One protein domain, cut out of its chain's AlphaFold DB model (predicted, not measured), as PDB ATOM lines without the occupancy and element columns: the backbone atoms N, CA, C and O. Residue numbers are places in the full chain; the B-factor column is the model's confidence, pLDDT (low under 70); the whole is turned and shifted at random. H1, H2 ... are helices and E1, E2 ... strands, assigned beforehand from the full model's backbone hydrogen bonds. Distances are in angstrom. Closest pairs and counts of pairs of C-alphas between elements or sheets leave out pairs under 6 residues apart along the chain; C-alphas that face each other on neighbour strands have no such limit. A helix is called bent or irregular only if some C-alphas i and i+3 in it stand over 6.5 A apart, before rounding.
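Overview. This is residues 80 to 232 of the 554 residues of the protein "ShKT domain-containing protein" of Mizuhopecten yessoensis (UniProt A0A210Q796). A small ribbon of two strands, E1 and E2, lies at one side of a helical body. In that body H1, H2 and H3 are side by side with their centres in a triangle at one end, H7 and H8 fill the middle, and H4 and H5 make a corner at the other end. The printed part has 153 residues with eight named helices and two named strands, in the order H1, H2, H3, E1, H4, H5, H6, H7, H8, E2; the sheet, E1 - E2, is antiparallel and the class is mostly helix. It is compact, with a radius of gyration of the C-alphas of 14.8 A and spans of 39 by 35 by 26 A.

Along the chain. E1 is residues 141 to 145, with C-alpha 141 at (173.784, 181.209, 148.681), and E2 is residues 227 to 231, with C-alpha 231 at (171.972, 184.449, 145.602). H1 is residues 85 to 93, beginning at (159.364, 190.447, 168.400). H2 is residues 101 to 113, 18.0 A long. H3, residues 115 to 134, is 30.1 A long and irregular: C-alphas 116 and 119 are 7.4 A apart. H4 is residues 157 to 165, H5 residues 167 to 181, 21.0 A long, H6 residues 187 to 190, H7 residues 192 to 201, 14.4 A long, and H8 residues 207 to 219, 18.1 A long.

Arrangement. E1 and E2 are antiparallel at 149 degrees, with N 142 and O 230 2.9 A apart and N 230 and O 142 2.8 A apart, both within hydrogen-bond range. The closest C-alphas of E1 and H6 are those of Cys 143 and Cys 189, 6.5 A; of E2 and H2, those of Cys 227 and Asp 102, 7.0 A. H1 and H2 are a helical hairpin and touch at His 86 and Tyr 107, 5.5 A between closest C-alphas. H2 and H3, also a hairpin, touch at Val 112 and Ser 118, 4.5 A. H2 touches H8 at a steep tilt of 54 degrees, closest C-alphas Tyr 109 and Gly 216, 5.7 A. H3 touches H7 at 50 degrees, steep, closest C-alphas Arg 129 and Gly 197, 5.0 A. H5 touches H7 with residues 168 to 172 alone, closest C-alphas Asn 168 and Lys 198, 5.8 A. H4 touches H8, closest C-alphas Cys 162 and Cys 207, 5.6 A, and touches H5 only at the corner. H1 and H8 are apart. Every O i to N i+4 pair is within hydrogen-bond range in H1, H2, H4, H7 and H8, against 14 of 16 in H3 and 8 of 11 in H5; H6 is too short for such a pair.

Size, cuts and confidence. The C-alphas farthest apart are those of Asp 80 and Thr 183, 43.0 A. The printed part has no cut, and the link from E1 to H4 is long, with 11 residues. The mean pLDDT of the printed part is 73.5; residues 95 to 99, 136 to 154, 176 to 193 and 219 to 232 are under 70.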
ATOM      1  N   ASP A  80     155.747 182.872 176.093       85.06
ATOM      2  CA  ASP A  80     156.230 184.252 176.177       85.06
ATOM      3  C   ASP A  80     157.250 184.589 175.076       85.06
ATOM      4  O   ASP A  80     157.253 185.710 174.567       85.06
ATOM      5  N   CYS A  81     158.047 183.615 174.630       89.00
ATOM      6  CA  CYS A  81     158.966 183.787 173.507       89.00
ATOM      7  C   CYS A  81     158.226 183.957 172.179       89.00
ATOM      8  O   CYS A  81     158.611 184.803 171.378       89.00
ATOM      9  N   LEU A  82     157.103 183.259 171.985       83.25
ATOM     10  CA  LEU A  82     156.240 183.437 170.809       83.25
ATOM     11  C   LEU A  82     155.598 184.829 170.719       83.25
ATOM     12  O   LEU A  82     155.158 185.232 169.647       83.25
ATOM     13  N   GLN A  83     155.541 185.578 171.818       79.69
ATOM     14  CA  GLN A  83     155.072 186.969 171.820       79.69
ATOM     15  C   GLN A  83     156.220 187.971 171.637       79.69
ATOM     16  O   GLN A  83     155.986 189.168 171.460       79.69
ATOM     17  N   ASN A  84     157.474 187.514 171.676       86.62
ATOM     18  CA  ASN A  84     158.631 188.384 171.566       86.62
ATOM     19  C   ASN A  84     158.964 188.692 170.097       86.62
ATOM     20  O   ASN A  84     159.190 187.797 169.281       86.62
ATOM     21  N   ARG A  85     159.064 189.986 169.764       79.12
ATOM     22  CA  ARG A  85     159.364 190.447 168.400       79.12
ATOM     23  C   ARG A  85     160.707 189.924 167.882       79.12
ATOM     24  O   ARG A  85     160.761 189.495 166.734       79.12
ATOM     25  N   HIS A  86     161.772 189.941 168.688       82.69
ATOM     26  CA  HIS A  86     163.093 189.468 168.251       82.69
ATOM     27  C   HIS A  86     163.096 187.960 167.994       82.69
ATOM     28  O   HIS A  86     163.683 187.519 167.010       82.69
ATOM     29  N   TYR A  87     162.391 187.184 168.822       88.50
ATOM     30  CA  TYR A  87     162.220 185.743 168.621       88.50
ATOM     31  C   TYR A  87     161.473 185.437 167.316       88.50
ATOM     32  O   TYR A  87     161.958 184.671 166.484       88.50
ATOM     33  N   ASN A  88     160.330 186.091 167.088       84.25
ATOM     34  CA  ASN A  88     159.540 185.898 165.870       84.25
ATOM     35  C   ASN A  88     160.277 186.367 164.617       84.25
ATOM     36  O   ASN A  88     160.226 185.701 163.584       84.25
ATOM     37  N   HIS A  89     161.001 187.484 164.704       84.00
ATOM     38  CA  HIS A  89     161.810 187.952 163.591       84.00
ATOM     39  C   HIS A  89     162.941 186.969 163.287       84.00
ATOM     40  O   HIS A  89     163.110 186.589 162.131       84.00
ATOM     41  N   LEU A  90     163.646 186.468 164.306       87.44
ATOM     42  CA  LEU A  90     164.657 185.430 164.133       87.44
ATOM     43  C   LEU A  90     164.065 184.177 163.472       87.44
ATOM     44  O   LEU A  90     164.639 183.689 162.506       87.44
ATOM     45  N   LYS A  91     162.872 183.723 163.883       88.19
ATOM     46  CA  LYS A  91     162.149 182.641 163.189       88.19
ATOM     47  C   LYS A  91     161.837 182.974 161.731       88.19
ATOM     48  O   LYS A  91     162.003 182.110 160.883       88.19
ATOM     49  N   SER A  92     161.447 184.208 161.420       83.31
ATOM     50  CA  SER A  92     161.169 184.629 160.039       83.31
ATOM     51  C   SER A  92     162.421 184.695 159.153       83.31
ATOM     52  O   SER A  92     162.335 184.507 157.938       83.31
ATOM     53  N   LEU A  93     163.603 184.923 159.739       80.00
ATOM     54  CA  LEU A  93     164.879 184.856 159.019       80.00
ATOM     55  C   LEU A  93     165.253 183.414 158.654       80.00
ATOM     56  O   LEU A  93     166.030 183.193 157.723       80.00
ATOM     57  N   ILE A  94     164.692 182.442 159.372       74.88
ATOM     58  CA  ILE A  94     164.956 181.013 159.235       74.88
ATOM     59  C   ILE A  94     163.899 180.418 158.299       74.88
ATOM     60  O   ILE A  94     162.768 180.153 158.690       74.88
ATOM     61  N   GLY A  95     164.258 180.258 157.026       66.44
ATOM     62  CA  GLY A  95     163.317 179.886 155.956       66.44
ATOM     63  C   GLY A  95     163.451 180.789 154.738       66.44
ATOM     64  O   GLY A  95     163.365 180.326 153.601       66.44
ATOM     65  N   ASN A  96     163.771 182.063 154.976       62.50
ATOM     66  CA  ASN A  96     164.078 183.024 153.927       62.50
ATOM     67  C   ASN A  96     165.519 182.853 153.432       62.50
ATOM     68  O   ASN A  96     166.467 182.693 154.199       62.50
ATOM     69  N   SER A  97     165.672 182.818 152.110       55.50
ATOM     70  CA  SER A  97     166.634 181.930 151.464       55.50
ATOM     71  C   SER A  97     168.116 182.249 151.600       55.50
ATOM     72  O   SER A  97     168.862 181.358 151.246       55.50
ATOM     73  N   CYS A  98     168.563 183.396 152.121       61.59
ATOM     74  CA  CYS A  98     169.988 183.666 152.389       61.59
ATOM     75  C   CYS A  98     170.179 184.740 153.488       61.59
ATOM     76  O   CYS A  98     170.970 185.666 153.301       61.59
ATOM     77  N   SER A  99     169.432 184.683 154.600       68.56
ATOM     78  CA  SER A  99     169.655 185.628 155.712       68.56
ATOM     79  C   SER A  99     171.108 185.552 156.198       68.56
ATOM     80  O   SER A  99     171.674 184.459 156.311       68.56
ATOM     81  N   SER A 100     171.747 186.707 156.417       71.31
ATOM     82  CA  SER A 100     173.143 186.714 156.854       71.31
ATOM     83  C   SER A 100     173.236 186.212 158.292       71.31
ATOM     84  O   SER A 100     172.375 186.485 159.131       71.31
ATOM     85  N   MET A 101     174.309 185.479 158.583       71.56
ATOM     86  CA  MET A 101     174.592 184.988 159.931       71.56
ATOM     87  C   MET A 101     174.639 186.153 160.937       71.56
ATOM     88  O   MET A 101     174.142 186.021 162.051       71.56
ATOM     89  N   ASP A 102     175.143 187.317 160.513       71.25
ATOM     90  CA  ASP A 102     175.194 188.554 161.302       71.25
ATOM     91  C   ASP A 102     173.804 188.990 161.791       71.25
ATOM     92  O   ASP A 102     173.647 189.420 162.932       71.25
ATOM     93  N   GLU A 103     172.781 188.858 160.944       75.62
ATOM     94  CA  GLU A 103     171.410 189.247 161.266       75.62
ATOM     95  C   GLU A 103     170.782 188.258 162.260       75.62
ATOM     96  O   GLU A 103     170.171 188.664 163.245       75.62
ATOM     97  N   GLN A 104     171.024 186.956 162.085       85.12
ATOM     98  CA  GLN A 104     170.575 185.938 163.039       85.12
ATOM     99  C   GLN A 104     171.258 186.096 164.411       85.12
ATOM    100  O   GLN A 104     170.587 186.071 165.448       85.12
ATOM    101  N   TRP A 105     172.575 186.332 164.428       83.56
ATOM    102  CA  TRP A 105     173.332 186.626 165.649       83.56
ATOM    103  C   TRP A 105     172.870 187.906 166.327       83.56
ATOM    104  O   TRP A 105     172.871 187.960 167.553       83.56
ATOM    105  N   TYR A 106     172.459 188.917 165.559       83.56
ATOM    106  CA  TYR A 106     171.940 190.166 166.104       83.56
ATOM    107  C   TYR A 106     170.693 189.897 166.943       83.56
ATOM    108  O   TYR A 106     170.675 190.190 168.135       83.56
ATOM    109  N   TYR A 107     169.678 189.240 166.382       84.94
ATOM    110  CA  TYR A 107     168.464 188.953 167.148       84.94
ATOM    111  C   TYR A 107     168.715 187.992 168.313       84.94
ATOM    112  O   TYR A 107     168.143 188.178 169.387       84.94
ATOM    113  N   LEU A 108     169.623 187.025 168.157       89.31
ATOM    114  CA  LEU A 108     170.022 186.158 169.265       89.31
ATOM    115  C   LEU A 108     170.726 186.940 170.387       89.31
ATOM    116  O   LEU A 108     170.449 186.707 171.565       89.31
ATOM    117  N   TYR A 109     171.587 187.899 170.034       87.56
ATOM    118  CA  TYR A 109     172.260 188.798 170.970       87.56
ATOM    119  C   TYR A 109     171.265 189.649 171.764       87.56
ATOM    120  O   TYR A 109     171.374 189.742 172.985       87.56
ATOM    121  N   HIS A 110     170.251 190.203 171.099       82.44
ATOM    122  CA  HIS A 110     169.184 190.958 171.762       82.44
ATOM    123  C   HIS A 110     168.376 190.103 172.745       82.44
ATOM    124  O   HIS A 110     167.984 190.574 173.813       82.44
ATOM    125  N   LEU A 111     168.149 188.827 172.423       88.31
ATOM    126  CA  LEU A 111     167.471 187.915 173.342       88.31
ATOM    127  C   LEU A 111     168.329 187.616 174.586       88.31
ATOM    128  O   LEU A 111     167.783 187.527 175.681       88.31
ATOM    129  N   VAL A 112     169.661 187.507 174.467       90.00
ATOM    130  CA  VAL A 112     170.543 187.267 175.633       90.00
ATOM    131  C   VAL A 112     170.924 188.527 176.417       90.00
ATOM    132  O   VAL A 112     171.379 188.408 177.556       90.00
ATOM    133  N   SER A 113     170.795 189.726 175.836       82.69
ATOM    134  CA  SER A 113     171.127 190.981 176.527       82.69
ATOM    135  C   SER A 113     170.089 191.340 177.597       82.69
ATOM    136  O   SER A 113     170.405 192.022 178.572       82.69
ATOM    137  N   SER A 114     168.870 190.810 177.468       83.25
ATOM    138  CA  SER A 114     167.836 190.858 178.498       83.25
ATOM    139  C   SER A 114     167.864 189.587 179.347       83.25
ATOM    140  O   SER A 114     167.611 188.486 178.858       83.25
ATOM    141  N   SER A 115     168.101 189.725 180.655       81.19
ATOM    142  CA  SER A 115     168.057 188.586 181.589       81.19
ATOM    143  C   SER A 115     166.703 187.867 181.565       81.19
ATOM    144  O   SER A 115     166.660 186.642 181.680       81.19
ATOM    145  N   VAL A 116     165.623 188.623 181.336       84.62
ATOM    146  CA  VAL A 116     164.242 188.133 181.229       84.62
ATOM    147  C   VAL A 116     164.003 187.348 179.939       84.62
ATOM    148  O   VAL A 116     163.107 186.522 179.922       84.62
ATOM    149  N   LEU A 117     164.784 187.571 178.876       88.50
ATOM    150  CA  LEU A 117     164.623 186.892 177.580       88.50
ATOM    151  C   LEU A 117     165.718 185.856 177.301       88.50
ATOM    152  O   LEU A 117     165.723 185.219 176.247       88.50
ATOM    153  N   SER A 118     166.630 185.645 178.252       87.00
ATOM    154  CA  SER A 118     167.738 184.703 178.093       87.00
ATOM    155  C   SER A 118     167.266 183.268 177.822       87.00
ATOM    156  O   SER A 118     167.943 182.537 177.099       87.00
ATOM    157  N   HIS A 119     166.093 182.860 178.321       90.75
ATOM    158  CA  HIS A 119     165.485 181.573 177.969       90.75
ATOM    159  C   HIS A 119     164.959 181.552 176.528       90.75
ATOM    160  O   HIS A 119     165.138 180.545 175.850       90.75
ATOM    161  N   CYS A 120     164.423 182.663 176.015       92.88
ATOM    162  CA  CYS A 120     164.009 182.778 174.615       92.88
ATOM    163  C   CYS A 120     165.183 182.683 173.644       92.88
ATOM    164  O   CYS A 120     165.038 182.112 172.566       92.88
ATOM    165  N   ALA A 121     166.362 183.177 174.024       91.00
ATOM    166  CA  ALA A 121     167.570 182.961 173.231       91.00
ATOM    167  C   ALA A 121     167.929 181.468 173.130       91.00
ATOM    168  O   ALA A 121     168.325 180.997 172.065       91.00
ATOM    169  N   LYS A 122     167.764 180.710 174.222       91.12
ATOM    170  CA  LYS A 122     168.006 179.260 174.229       91.12
ATOM    171  C   LYS A 122     167.002 178.527 173.349       91.12
ATOM    172  O   LYS A 122     167.404 177.692 172.544       91.12
ATOM    173  N   ASP A 123     165.720 178.866 173.464       91.56
ATOM    174  CA  ASP A 123     164.663 178.307 172.617       91.56
ATOM    175  C   ASP A 123     164.929 178.614 171.137       91.56
ATOM    176  O   ASP A 123     164.850 177.719 170.297       91.56
ATOM    177  N   ALA A 124     165.369 179.836 170.822       90.75
ATOM    178  CA  ALA A 124     165.703 180.224 169.458       90.75
ATOM    179  C   ALA A 124     166.912 179.447 168.917       90.75
ATOM    180  O   ALA A 124     166.886 178.984 167.779       90.75
ATOM    181  N   ALA A 125     167.952 179.240 169.730       88.75
ATOM    182  CA  ALA A 125     169.097 178.418 169.345       88.75
ATOM    183  C   ALA A 125     168.690 176.955 169.086       88.75
ATOM    184  O   ALA A 125     169.127 176.356 168.101       88.75
ATOM    185  N   ARG A 126     167.803 176.378 169.915       88.38
ATOM    186  CA  ARG A 126     167.253 175.031 169.672       88.38
ATOM    187  C   ARG A 126     166.430 174.980 168.384       88.38
ATOM    188  O   ARG A 126     166.589 174.026 167.622       88.38
ATOM    189  N   TYR A 127     165.620 176.005 168.117       88.12
ATOM    190  CA  TYR A 127     164.878 176.156 166.864       88.12
ATOM    191  C   TYR A 127     165.806 176.163 165.651       88.12
ATOM    192  O   TYR A 127     165.622 175.368 164.732       88.12
ATOM    193  N   LEU A 128     166.844 177.002 165.680       85.25
ATOM    194  CA  LEU A 128     167.863 177.104 164.636       85.25
ATOM    195  C   LEU A 128     168.534 175.755 164.358       85.25
ATOM    196  O   LEU A 128     168.626 175.335 163.204       85.25
ATOM    197  N   ARG A 129     168.944 175.027 165.403       84.88
ATOM    198  CA  ARG A 129     169.520 173.681 165.256       84.88
ATOM    199  C   ARG A 129     168.549 172.701 164.635       84.88
ATOM    200  O   ARG A 129     168.930 171.987 163.711       84.88
ATOM    201  N   ASP A 130     167.335 172.609 165.167       84.12
ATOM    202  CA  ASP A 130     166.349 171.660 164.657       84.12
ATOM    203  C   ASP A 130     166.026 171.991 163.192       84.12
ATOM    204  O   ASP A 130     165.982 171.085 162.362       84.12
ATOM    205  N   TYR A 131     165.923 173.273 162.836       84.81
ATOM    206  CA  TYR A 131     165.755 173.705 161.455       84.81
ATOM    207  C   TYR A 131     166.922 173.250 160.564       84.81
ATOM    208  O   TYR A 131     166.696 172.515 159.602       84.81
ATOM    209  N   TYR A 132     168.168 173.601 160.899       80.81
ATOM    210  CA  TYR A 132     169.341 173.276 160.075       80.81
ATOM    211  C   TYR A 132     169.707 171.782 160.062       80.81
ATOM    212  O   TYR A 132     170.352 171.322 159.123       80.81
ATOM    213  N   ARG A 133     169.268 170.990 161.050       80.81
ATOM    214  CA  ARG A 133     169.399 169.520 161.019       80.81
ATOM    215  C   ARG A 133     168.484 168.869 159.987       80.81
ATOM    216  O   ARG A 133     168.852 167.845 159.419       80.81
ATOM    217  N   HIS A 134     167.300 169.438 159.761       81.06
ATOM    218  CA  HIS A 134     166.300 168.868 158.853       81.06
ATOM    219  C   HIS A 134     166.297 169.525 157.468       81.06
ATOM    220  O   HIS A 134     165.733 168.964 156.531       81.06
ATOM    221  N   HIS A 135     166.955 170.677 157.316       77.56
ATOM    222  CA  HIS A 135     167.010 171.428 156.068       77.56
ATOM    223  C   HIS A 135     168.462 171.622 155.641       77.56
ATOM    224  O   HIS A 135     169.247 172.270 156.334       77.56
ATOM    225  N   ALA A 136     168.820 171.079 154.476       64.31
ATOM    226  CA  ALA A 136     170.114 171.372 153.877       64.31
ATOM    227  C   ALA A 136     170.196 172.878 153.560       64.31
ATOM    228  O   ALA A 136     169.232 173.425 153.008       64.31
ATOM    229  N   PRO A 137     171.313 173.561 153.877       62.69
ATOM    230  CA  PRO A 137     171.511 174.934 153.435       62.69
ATOM    231  C   PRO A 137     171.384 174.980 151.910       62.69
ATOM    232  O   PRO A 137     171.889 174.095 151.212       62.69
ATOM    233  N   ARG A 138     170.670 175.982 151.380       61.69
ATOM    234  CA  ARG A 138     170.505 176.082 149.930       61.69
ATOM    235  C   ARG A 138     171.873 176.266 149.275       61.69
ATOM    236  O   ARG A 138     172.683 177.082 149.706       61.69
ATOM    237  N   SER A 139     172.111 175.519 148.205       58.94
ATOM    238  CA  SER A 139     173.379 175.536 147.474       58.94
ATOM    239  C   SER A 139     173.622 176.819 146.670       58.94
ATOM    240  O   SER A 139     174.694 176.963 146.091       58.94
ATOM    241  N   ASP A 140     172.639 177.718 146.575       65.44
ATOM    242  CA  ASP A 140     172.695 178.948 145.777       65.44
ATOM    243  C   ASP A 140     173.005 180.216 146.586       65.44
ATOM    244  O   ASP A 140     173.076 181.301 146.006       65.44
ATOM    245  N   CYS A 141     173.247 180.102 147.895       59.66
ATOM    246  CA  CYS A 141     173.784 181.209 148.681       59.66
ATOM    247  C   CYS A 141     175.305 181.260 148.563       59.66
ATOM    248  O   CYS A 141     176.011 180.344 148.987       59.66
ATOM    249  N   SER A 142     175.820 182.369 148.038       59.81
ATOM    250  CA  SER A 142     177.237 182.709 148.123       59.81
ATOM    251  C   SER A 142     177.436 183.791 149.177       59.81
ATOM    252  O   SER A 142     176.678 184.756 149.227       59.81
ATOM    253  N   CYS A 143     178.451 183.646 150.021       54.84
ATOM    254  CA  CYS A 143     178.851 184.698 150.947       54.84
ATOM    255  C   CYS A 143     180.051 185.447 150.389       54.84
ATOM    256  O   CYS A 143     181.071 184.832 150.069       54.84
ATOM    257  N   VAL A 144     179.949 186.769 150.324       54.25
ATOM    258  CA  VAL A 144     181.086 187.650 150.068       54.25
ATOM    259  C   VAL A 144     181.489 188.266 151.399       54.25
ATOM    260  O   VAL A 144     180.700 188.973 152.029       54.25
ATOM    261  N   ILE A 145     182.714 187.975 151.830       53.81
ATOM    262  CA  ILE A 145     183.298 188.534 153.049       53.81
ATOM    263  C   ILE A 145     184.339 189.570 152.627       53.81
ATOM    264  O   ILE A 145     185.206 189.280 151.799       53.81
ATOM    265  N   GLN A 146     184.235 190.787 153.158       49.94
ATOM    266  CA  GLN A 146     185.290 191.795 153.034       49.94
ATOM    267  C   GLN A 146     186.389 191.470 154.055       49.94
ATOM    268  O   GLN A 146     186.061 191.091 155.172       49.94
ATOM    269  N   ASN A 147     187.667 191.543 153.653       47.50
ATOM    270  CA  ASN A 147     188.825 191.136 154.467       47.50
ATOM    271  C   ASN A 147     188.736 191.701 155.887       47.50
ATOM    272  O   ASN A 147     188.949 192.896 156.079       47.50
ATOM    273  N   ALA A 148     188.452 190.816 156.840       50.31
ATOM    274  CA  ALA A 148     188.112 191.178 158.196       50.31
ATOM    275  C   ALA A 148     189.141 190.618 159.172       50.31
ATOM    276  O   ALA A 148     189.348 189.406 159.226       50.31
ATOM    277  N   SER A 149     189.813 191.479 159.935       50.56
ATOM    278  CA  SER A 149     190.793 191.040 160.934       50.56
ATOM    279  C   SER A 149     190.230 191.254 162.334       50.56
ATOM    280  O   SER A 149     190.487 192.277 162.975       50.56
ATOM    281  N   LEU A 150     189.530 190.247 162.859       52.62
ATOM    282  CA  LEU A 150     189.057 190.236 164.242       52.62
ATOM    283  C   LEU A 150     190.253 190.230 165.212       52.62
ATOM    284  O   LEU A 150     190.915 189.217 165.425       52.62
ATOM    285  N   THR A 151     190.553 191.378 165.822       53.59
ATOM    286  CA  THR A 151     191.586 191.471 166.863       53.59
ATOM    287  C   THR A 151     191.040 191.008 168.217       53.59
ATOM    288  O   THR A 151     189.923 191.349 168.631       53.59
ATOM    289  N   HIS A 152     191.841 190.227 168.947       52.53
ATOM    290  CA  HIS A 152     191.519 189.804 170.311       52.53
ATOM    291  C   HIS A 152     191.491 191.034 171.230       52.53
ATOM    292  O   HIS A 152     192.475 191.761 171.337       52.53
ATOM    293  N   SER A 153     190.368 191.273 171.911       55.78
ATOM    294  CA  SER A 153     190.310 192.227 173.028       55.78
ATOM    295  C   SER A 153     189.971 191.483 174.315       55.78
ATOM    296  O   SER A 153     189.717 190.280 174.284       55.78
ATOM    297  N   VAL A 154     190.038 192.218 175.430       58.81
ATOM    298  CA  VAL A 154     189.965 191.752 176.822       58.81
ATOM    299  C   VAL A 154     189.031 190.555 176.997       58.81
ATOM    300  O   VAL A 154     187.810 190.656 176.884       58.81
ATOM    301  N   ILE A 155     189.648 189.417 177.292       74.38
ATOM    302  CA  ILE A 155     188.977 188.151 177.540       74.38
ATOM    303  C   ILE A 155     188.453 188.173 178.982       74.38
ATOM    304  O   ILE A 155     189.225 188.421 179.910       74.38
ATOM    305  N   SER A 156     187.152 187.951 179.195       80.44
ATOM    306  CA  SER A 156     186.604 187.849 180.553       80.44
ATOM    307  C   SER A 156     187.035 186.532 181.218       80.44
ATOM    308  O   SER A 156     187.270 185.528 180.546       80.44
ATOM    309  N   ASN A 157     187.110 186.497 182.552       85.38
ATOM    310  CA  ASN A 157     187.396 185.247 183.272       85.38
ATOM    311  C   ASN A 157     186.325 184.179 183.001       85.38
ATOM    312  O   ASN A 157     186.657 183.004 182.872       85.38
ATOM    313  N   THR A 158     185.061 184.593 182.853       83.38
ATOM    314  CA  THR A 158     183.952 183.705 182.480       83.38
ATOM    315  C   THR A 158     184.163 183.099 181.098       83.38
ATOM    316  O   THR A 158     183.982 181.901 180.922       83.38
ATOM    317  N   PHE A 159     184.649 183.892 180.139       83.06
ATOM    318  CA  PHE A 159     185.006 183.396 178.815       83.06
ATOM    319  C   PHE A 159     186.106 182.328 178.900       83.06
ATOM    320  O   PHE A 159     185.963 181.262 178.308       83.06
ATOM    321  N   LEU A 160     187.192 182.582 179.644       86.06
ATOM    322  CA  LEU A 160     188.287 181.609 179.791       86.06
ATOM    323  C   LEU A 160     187.807 180.321 180.457       86.06
ATOM    324  O   LEU A 160     188.194 179.230 180.045       86.06
ATOM    325  N   GLN A 161     186.943 180.452 181.466       90.06
ATOM    326  CA  GLN A 161     186.329 179.315 182.130       90.06
ATOM    327  C   GLN A 161     185.495 178.501 181.137       90.06
ATOM    328  O   GLN A 161     185.745 177.307 181.004       90.06
ATOM    329  N   CYS A 162     184.607 179.146 180.381       89.56
ATOM    330  CA  CYS A 162     183.758 178.500 179.383       89.56
ATOM    331  C   CYS A 162     184.546 177.812 178.267       89.56
ATOM    332  O   CYS A 162     184.300 176.646 177.970       89.56
ATOM    333  N   MET A 163     185.566 178.489 177.738       86.88
ATOM    334  CA  MET A 163     186.482 177.937 176.737       86.88
ATOM    335  C   MET A 163     187.277 176.732 177.265       86.88
ATOM    336  O   MET A 163     187.641 175.845 176.500       86.88
ATOM    337  N   SER A 164     187.559 176.681 178.571       89.44
ATOM    338  CA  SER A 164     188.244 175.541 179.193       89.44
ATOM    339  C   SER A 164     187.309 174.384 179.561       89.44
ATOM    340  O   SER A 164     187.759 173.241 179.622       89.44
ATOM    341  N   SER A 165     186.031 174.670 179.829       89.19
ATOM    342  CA  SER A 165     185.076 173.705 180.383       89.19
ATOM    343  C   SER A 165     184.170 173.039 179.353       89.19
ATOM    344  O   SER A 165     183.598 171.999 179.663       89.19
ATOM    345  N   ASP A 166     184.002 173.630 178.168       89.62
ATOM    346  CA  ASP A 166     183.094 173.134 177.132       89.62
ATOM    347  C   ASP A 166     183.813 173.051 175.774       89.62
ATOM    348  O   ASP A 166     184.302 174.048 175.235       89.62
ATOM    349  N   GLU A 167     183.910 171.834 175.233       88.06
ATOM    350  CA  GLU A 167     184.593 171.563 173.965       88.06
ATOM    351  C   GLU A 167     183.863 172.181 172.769       88.06
ATOM    352  O   GLU A 167     184.531 172.702 171.879       88.06
ATOM    353  N   ASN A 168     182.526 172.205 172.778       84.56
ATOM    354  CA  ASN A 168     181.729 172.828 171.724       84.56
ATOM    355  C   ASN A 168     181.885 174.353 171.757       84.56
ATOM    356  O   ASN A 168     182.015 174.973 170.707       84.56
ATOM    357  N   TYR A 169     181.940 174.966 172.945       86.31
ATOM    358  CA  TYR A 169     182.249 176.395 173.082       86.31
ATOM    359  C   TYR A 169     183.614 176.723 172.471       86.31
ATOM    360  O   TYR A 169     183.743 177.678 171.704       86.31
ATOM    361  N   ARG A 170     184.642 175.940 172.827       86.62
ATOM    362  CA  ARG A 170     186.001 176.122 172.308       86.62
ATOM    363  C   ARG A 170     186.044 175.933 170.797       86.62
ATOM    364  O   ARG A 170     186.658 176.745 170.123       86.62
ATOM    365  N   ASP A 171     185.371 174.910 170.283       84.00
ATOM    366  CA  ASP A 171     185.343 174.627 168.853       84.00
ATOM    367  C   ASP A 171     184.653 175.750 168.073       84.00
ATOM    368  O   ASP A 171     185.257 176.261 167.142       84.00
ATOM    369  N   ILE A 172     183.480 176.235 168.511       82.69
ATOM    370  CA  ILE A 172     182.808 177.398 167.891       82.69
ATOM    371  C   ILE A 172     183.717 178.632 167.922       82.69
ATOM    372  O   ILE A 172     183.794 179.395 166.957       82.69
ATOM    373  N   TYR A 173     184.407 178.865 169.041       82.44
ATOM    374  CA  TYR A 173     185.333 179.986 169.152       82.44
ATOM    375  C   TYR A 173     186.507 179.848 168.175       82.44
ATOM    376  O   TYR A 173     186.800 180.787 167.438       82.44
ATOM    377  N   ASP A 174     187.147 178.682 168.124       80.31
ATOM    378  CA  ASP A 174     188.309 178.431 167.276       80.31
ATOM    379  C   ASP A 174     187.936 178.436 165.780       80.31
ATOM    380  O   ASP A 174     188.654 179.016 164.961       80.31
ATOM    381  N   THR A 175     186.791 177.863 165.402       73.38
ATOM    382  CA  THR A 175     186.311 177.864 164.011       73.38
ATOM    383  C   THR A 175     185.905 179.258 163.552       73.38
ATOM    384  O   THR A 175     186.192 179.626 162.410       73.38
ATOM    385  N   THR A 176     185.284 180.056 164.424       69.38
ATOM    386  CA  THR A 176     184.767 181.373 164.033       69.38
ATOM    387  C   THR A 176     185.824 182.479 164.133       69.38
ATOM    388  O   THR A 176     185.858 183.356 163.274       69.38
ATOM    389  N   PHE A 177     186.722 182.443 165.129       65.56
ATOM    390  CA  PHE A 177     187.752 183.476 165.338       65.56
ATOM    391  C   PHE A 177     189.156 183.083 164.866       65.56
ATOM    392  O   PHE A 177     189.909 183.951 164.436       65.56
ATOM    393  N   TYR A 178     189.557 181.813 164.949       60.50
ATOM    394  CA  TYR A 178     190.935 181.426 164.613       60.50
ATOM    395  C   TYR A 178     191.115 181.184 163.104       60.50
ATOM    396  O   TYR A 178     192.155 181.543 162.547       60.50
ATOM    397  N   ASP A 179     190.094 180.665 162.404       53.84
ATOM    398  CA  ASP A 179     190.119 180.539 160.932       53.84
ATOM    399  C   ASP A 179     189.923 181.904 160.227       53.84
ATOM    400  O   ASP A 179     190.202 182.033 159.034       53.84
ATOM    401  N   SER A 180     189.550 182.967 160.962       47.44
ATOM    402  CA  SER A 180     189.464 184.340 160.432       47.44
ATOM    403  C   SER A 180     190.833 184.994 160.187       47.44
ATOM    404  O   SER A 180     190.900 186.103 159.669       47.44
ATOM    405  N   GLN A 181     191.946 184.337 160.532       46.09
ATOM    406  CA  GLN A 181     193.285 184.739 160.073       46.09
ATOM    407  C   GLN A 181     193.768 183.945 158.852       46.09
ATOM    408  O   GLN A 181     194.816 184.262 158.284       46.09
ATOM    409  N   SER A 182     193.024 182.925 158.412       44.22
ATOM    410  CA  SER A 182     193.335 182.204 157.181       44.22
ATOM    411  C   SER A 182     192.684 182.912 155.993       44.22
ATOM    412  O   SER A 182     191.546 183.366 156.054       44.22
ATOM    413  N   THR A 183     193.381 182.992 154.861       42.84
ATOM    414  CA  THR A 183     192.882 183.595 153.610       42.84
ATOM    415  C   THR A 183     191.701 182.830 152.977       42.84
ATOM    416  O   THR A 183     191.328 183.087 151.833       42.84
ATOM    417  N   HIS A 184     191.086 181.885 153.699       43.59
ATOM    418  CA  HIS A 184     190.015 181.003 153.242       43.59
ATOM    419  C   HIS A 184     188.703 181.186 154.027       43.59
ATOM    420  O   HIS A 184     188.077 180.222 154.464       43.59
ATOM    421  N   HIS A 185     188.228 182.431 154.119       49.53
ATOM    422  CA  HIS A 185     186.969 182.822 154.780       49.53
ATOM    423  C   HIS A 185     185.691 182.192 154.178       49.53
ATOM    424  O   HIS A 185     184.645 182.158 154.821       49.53
ATOM    425  N   VAL A 186     185.775 181.592 152.982       46.78
ATOM    426  CA  VAL A 186     184.687 180.830 152.328       46.78
ATOM    427  C   VAL A 186     184.145 179.689 153.212       46.78
ATOM    428  O   VAL A 186     183.012 179.243 153.031       46.78
ATOM    429  N   ARG A 187     184.916 179.219 154.203       52.59
ATOM    430  CA  ARG A 187     184.509 178.109 155.078       52.59
ATOM    431  C   ARG A 187     183.400 178.450 156.070       52.59
ATOM    432  O   ARG A 187     182.636 177.549 156.400       52.59
ATOM    433  N   MET A 188     183.277 179.702 156.512       49.97
ATOM    434  CA  MET A 188     182.353 180.062 157.598       49.97
ATOM    435  C   MET A 188     180.883 179.868 157.184       49.97
ATOM    436  O   MET A 188     180.098 179.280 157.920       49.97
ATOM    437  N   CYS A 189     180.533 180.216 155.943       51.28
ATOM    438  CA  CYS A 189     179.183 179.984 155.420       51.28
ATOM    439  C   CYS A 189     178.885 178.522 155.071       51.28
ATOM    440  O   CYS A 189     177.743 178.084 155.184       51.28
ATOM    441  N   LEU A 190     179.896 177.739 154.684       54.94
ATOM    442  CA  LEU A 190     179.717 176.306 154.418       54.94
ATOM    443  C   LEU A 190     179.525 175.497 155.707       54.94
ATOM    444  O   LEU A 190     178.913 174.431 155.670       54.94
ATOM    445  N   ARG A 191     180.006 176.012 156.843       67.69
ATOM    446  CA  ARG A 191     179.838 175.404 158.170       67.69
ATOM    447  C   ARG A 191     178.639 175.940 158.944       67.69
ATOM    448  O   ARG A 191     178.435 175.533 160.077       67.69
ATOM    449  N   HIS A 192     177.805 176.784 158.340       67.50
ATOM    450  CA  HIS A 192     176.694 177.456 159.019       67.50
ATOM    451  C   HIS A 192     175.780 176.484 159.790       67.50
ATOM    452  O   HIS A 192     175.501 176.693 160.965       67.50
ATOM    453  N   ALA A 193     175.391 175.363 159.173       66.31
ATOM    454  CA  ALA A 193     174.580 174.336 159.833       66.31
ATOM    455  C   ALA A 193     175.331 173.596 160.960       66.31
ATOM    456  O   ALA A 193     174.722 173.189 161.947       66.31
ATOM    457  N   GLU A 194     176.647 173.423 160.818       75.62
ATOM    458  CA  GLU A 194     177.503 172.769 161.809       75.62
ATOM    459  C   GLU A 194     177.686 173.661 163.046       75.62
ATOM    460  O   GLU A 194     177.498 173.200 164.170       75.62
ATOM    461  N   GLU A 195     177.956 174.953 162.842       79.44
ATOM    462  CA  GLU A 195     178.151 175.934 163.915       79.44
ATOM    463  C   GLU A 195     176.854 176.210 164.689       79.44
ATOM    464  O   GLU A 195     176.865 176.200 165.919       79.44
ATOM    465  N   TRP A 196     175.704 176.342 164.011       78.94
ATOM    466  CA  TRP A 196     174.405 176.409 164.701       78.94
ATOM    467  C   TRP A 196     174.077 175.116 165.451       78.94
ATOM    468  O   TRP A 196     173.479 175.156 166.529       78.94
ATOM    469  N   GLY A 197     174.498 173.968 164.910       77.62
ATOM    470  CA  GLY A 197     174.400 172.676 165.577       77.62
ATOM    471  C   GLY A 197     175.124 172.669 166.923       77.62
ATOM    472  O   GLY A 197     174.507 172.358 167.944       77.62
ATOM    473  N   LYS A 198     176.395 173.085 166.930       83.12
ATOM    474  CA  LYS A 198     177.229 173.196 168.138       83.12
ATOM    475  C   LYS A 198     176.692 174.249 169.106       83.12
ATOM    476  O   LYS A 198     176.619 173.998 170.308       83.12
ATOM    477  N   LEU A 199     176.259 175.406 168.597       80.12
ATOM    478  CA  LEU A 199     175.720 176.491 169.421       80.12
ATOM    479  C   LEU A 199     174.488 176.047 170.216       80.12
ATOM    480  O   LEU A 199     174.316 176.398 171.380       80.12
ATOM    481  N   ALA A 200     173.627 175.248 169.601       78.94
ATOM    482  CA  ALA A 200     172.446 174.735 170.272       78.94
ATOM    483  C   ALA A 200     172.740 173.592 171.248       78.94
ATOM    484  O   ALA A 200     171.969 173.387 172.182       78.94
ATOM    485  N   GLU A 201     173.828 172.846 171.056       81.81
ATOM    486  CA  GLU A 201     174.291 171.866 172.045       81.81
ATOM    487  C   GLU A 201     174.775 172.548 173.324       81.81
ATOM    488  O   GLU A 201     174.557 172.025 174.415       81.81
ATOM    489  N   ILE A 202     175.336 173.754 173.209       85.50
ATOM    490  CA  ILE A 202     175.707 174.552 174.377       85.50
ATOM    491  C   ILE A 202     174.584 175.459 174.882       85.50
ATOM    492  O   ILE A 202     174.779 176.079 175.919       85.50
ATOM    493  N   ALA A 203     173.420 175.547 174.221       84.06
ATOM    494  CA  ALA A 203     172.325 176.442 174.632       84.06
ATOM    495  C   ALA A 203     171.863 176.196 176.079       84.06
ATOM    496  O   ALA A 203     171.472 177.120 176.797       84.06
ATOM    497  N   ASP A 204     171.958 174.950 176.540       81.12
ATOM    498  CA  ASP A 204     171.636 174.568 177.914       81.12
ATOM    499  C   ASP A 204     172.790 174.805 178.902       81.12
ATOM    500  O   ASP A 204     172.562 174.851 180.112       81.12
ATOM    501  N   ASN A 205     174.009 175.042 178.409       87.81
ATOM    502  CA  ASN A 205     175.164 175.394 179.225       87.81
ATOM    503  C   ASN A 205     175.033 176.836 179.758       87.81
ATOM    504  O   ASN A 205     174.548 177.746 179.079       87.81
ATOM    505  N   SER A 206     175.521 177.072 180.978       86.38
ATOM    506  CA  SER A 206     175.750 178.416 181.526       86.38
ATOM    507  C   SER A 206     176.561 179.322 180.591       86.38
ATOM    508  O   SER A 206     176.358 180.529 180.593       86.38
ATOM    509  N   CYS A 207     177.420 178.738 179.757       89.06
ATOM    510  CA  CYS A 207     178.301 179.443 178.835       89.06
ATOM    511  C   CYS A 207     177.622 179.991 177.575       89.06
ATOM    512  O   CYS A 207     178.230 180.792 176.870       89.06
ATOM    513  N   PHE A 208     176.380 179.596 177.277       90.56
ATOM    514  CA  PHE A 208     175.674 180.068 176.082       90.56
ATOM    515  C   PHE A 208     175.520 181.588 176.057       90.56
ATOM    516  O   PHE A 208     175.859 182.236 175.070       90.56
ATOM    517  N   VAL A 209     175.036 182.162 177.162       87.31
ATOM    518  CA  VAL A 209     174.797 183.605 177.272       87.31
ATOM    519  C   VAL A 209     176.106 184.369 177.090       87.31
ATOM    520  O   VAL A 209     176.146 185.333 176.330       87.31
ATOM    521  N   ASP A 210     177.190 183.897 177.710       86.62
ATOM    522  CA  ASP A 210     178.513 184.503 177.563       86.62
ATOM    523  C   ASP A 210     179.047 184.402 176.131       86.62
ATOM    524  O   ASP A 210     179.605 185.382 175.631       86.62
ATOM    525  N   LEU A 211     178.846 183.263 175.453       87.44
ATOM    526  CA  LEU A 211     179.266 183.083 174.064       87.44
ATOM    527  C   LEU A 211     178.543 184.076 173.155       87.44
ATOM    528  O   LEU A 211     179.186 184.837 172.433       87.44
ATOM    529  N   VAL A 212     177.209 184.110 173.225       87.50
ATOM    530  CA  VAL A 212     176.389 184.996 172.392       87.50
ATOM    531  C   VAL A 212     176.716 186.461 172.691       87.50
ATOM    532  O   VAL A 212     176.872 187.259 171.769       87.50
ATOM    533  N   GLN A 213     176.912 186.830 173.962       84.81
ATOM    534  CA  GLN A 213     177.335 188.183 174.333       84.81
ATOM    535  C   GLN A 213     178.756 188.522 173.866       84.81
ATOM    536  O   GLN A 213     179.061 189.690 173.611       84.81
ATOM    537  N   HIS A 214     179.659 187.543 173.791       82.31
ATOM    538  CA  HIS A 214     181.008 187.739 173.267       82.31
ATOM    539  C   HIS A 214     180.986 187.964 171.753       82.31
ATOM    540  O   HIS A 214     181.559 188.948 171.286       82.31
ATOM    541  N   PHE A 215     180.283 187.107 171.004       80.94
ATOM    542  CA  PHE A 215     180.106 187.268 169.560       80.94
ATOM    543  C   PHE A 215     179.399 188.568 169.222       80.94
ATOM    544  O   PHE A 215     179.893 189.310 168.380       80.94
ATOM    545  N   GLY A 216     178.322 188.903 169.936       76.56
ATOM    546  CA  GLY A 216     177.616 190.159 169.727       76.56
ATOM    547  C   GLY A 216     178.533 191.366 169.916       76.56
ATOM    548  O   GLY A 216     178.667 192.193 169.023       76.56
ATOM    549  N   ARG A 217     179.296 191.422 171.012       76.06
ATOM    550  CA  ARG A 217     180.269 192.508 171.230       76.06
ATOM    551  C   ARG A 217     181.413 192.545 170.218       76.06
ATOM    552  O   ARG A 217     182.111 193.546 170.162       76.06
ATOM    553  N   LYS A 218     181.683 191.477 169.471       70.75
ATOM    554  CA  LYS A 218     182.785 191.437 168.501       70.75
ATOM    555  C   LYS A 218     182.321 191.735 167.085       70.75
ATOM    556  O   LYS A 218     182.896 192.612 166.447       70.75
ATOM    557  N   LEU A 219     181.256 191.067 166.654       66.75
ATOM    558  CA  LEU A 219     180.595 191.297 165.372       66.75
ATOM    559  C   LEU A 219     179.965 192.696 165.308       66.75
ATOM    560  O   LEU A 219     179.923 193.308 164.246       66.75
ATOM    561  N   PHE A 220     179.514 193.227 166.448       63.78
ATOM    562  CA  PHE A 220     178.826 194.516 166.522       63.78
ATOM    563  C   PHE A 220     179.632 195.622 167.217       63.78
ATOM    564  O   PHE A 220     179.027 196.560 167.705       63.78
ATOM    565  N   VAL A 221     180.965 195.546 167.293       58.28
ATOM    566  CA  VAL A 221     181.793 196.701 167.728       58.28
ATOM    567  C   VAL A 221     182.833 197.095 166.672       58.28
ATOM    568  O   VAL A 221     183.212 198.261 166.601       58.28
ATOM    569  N   ASN A 222     183.245 196.173 165.794       52.25
ATOM    570  CA  ASN A 222     184.087 196.469 164.630       52.25
ATOM    571  C   ASN A 222     183.246 196.333 163.352       52.25
ATOM    572  O   ASN A 222     182.987 195.231 162.887       52.25
ATOM    573  N   HIS A 223     182.763 197.459 162.820       49.59
ATOM    574  CA  HIS A 223     181.608 197.482 161.910       49.59
ATOM    575  C   HIS A 223     181.897 197.646 160.412       49.59
ATOM    576  O   HIS A 223     180.946 197.666 159.628       49.59
ATOM    577  N   ASP A 224     183.160 197.729 159.997       47.84
ATOM    578  CA  ASP A 224     183.521 197.827 158.572       47.84
ATOM    579  C   ASP A 224     183.536 196.454 157.862       47.84
ATOM    580  O   ASP A 224     183.842 196.353 156.678       47.84
ATOM    581  N   GLU A 225     183.183 195.383 158.575       52.78
ATOM    582  CA  GLU A 225     183.439 194.000 158.179       52.78
ATOM    583  C   GLU A 225     182.137 193.177 158.251       52.78
ATOM    584  O   GLU A 225     181.855 192.529 159.254       52.78
ATOM    585  N   ARG A 226     181.293 193.230 157.206       53.25
ATOM    586  CA  ARG A 226     180.034 192.450 157.139       53.25
ATOM    587  C   ARG A 226     180.114 191.286 156.160       53.25
ATOM    588  O   ARG A 226     180.687 191.414 155.076       53.25
ATOM    589  N   CYS A 227     179.440 190.188 156.500       49.16
ATOM    590  CA  CYS A 227     179.201 189.081 155.581       49.16
ATOM    591  C   CYS A 227     177.904 189.339 154.799       49.16
ATOM    592  O   CYS A 227     176.805 189.258 155.347       49.16
ATOM    593  N   SER A 228     178.006 189.640 153.500       51.47
ATOM    594  CA  SER A 228     176.826 189.752 152.631       51.47
ATOM    595  C   SER A 228     176.596 188.429 151.909       51.47
ATOM    596  O   SER A 228     177.481 187.932 151.211       51.47
ATOM    597  N   CYS A 229     175.407 187.852 152.081       50.66
ATOM    598  CA  CYS A 229     174.983 186.682 151.321       50.66
ATOM    599  C   CYS A 229     174.247 187.145 150.057       50.66
ATOM    600  O   CYS A 229     173.272 187.887 150.142       50.66
ATOM    601  N   GLN A 230     174.705 186.708 148.886       54.53
ATOM    602  CA  GLN A 230     174.056 186.947 147.599       54.53
ATOM    603  C   GLN A 230     173.643 185.617 146.975       54.53
ATOM    604  O   GLN A 230     174.421 184.659 146.951       54.53
ATOM    605  N   THR A 231     172.431 185.571 146.423       47.47
ATOM    606  CA  THR A 231     171.972 184.449 145.602       47.47
ATOM    607  C   THR A 231     172.726 184.451 144.276       47.47
ATOM    608  O   THR A 231     172.602 185.396 143.491       47.47
ATOM    609  N   THR A 232     173.499 183.405 143.990       50.75
ATOM    610  CA  THR A 232     174.110 183.242 142.666       50.75
ATOM    611  C   THR A 232     173.099 182.606 141.726       50.75
ATOM    612  O   THR A 232     172.790 181.422 141.855       50.75
TER     613      THR A 232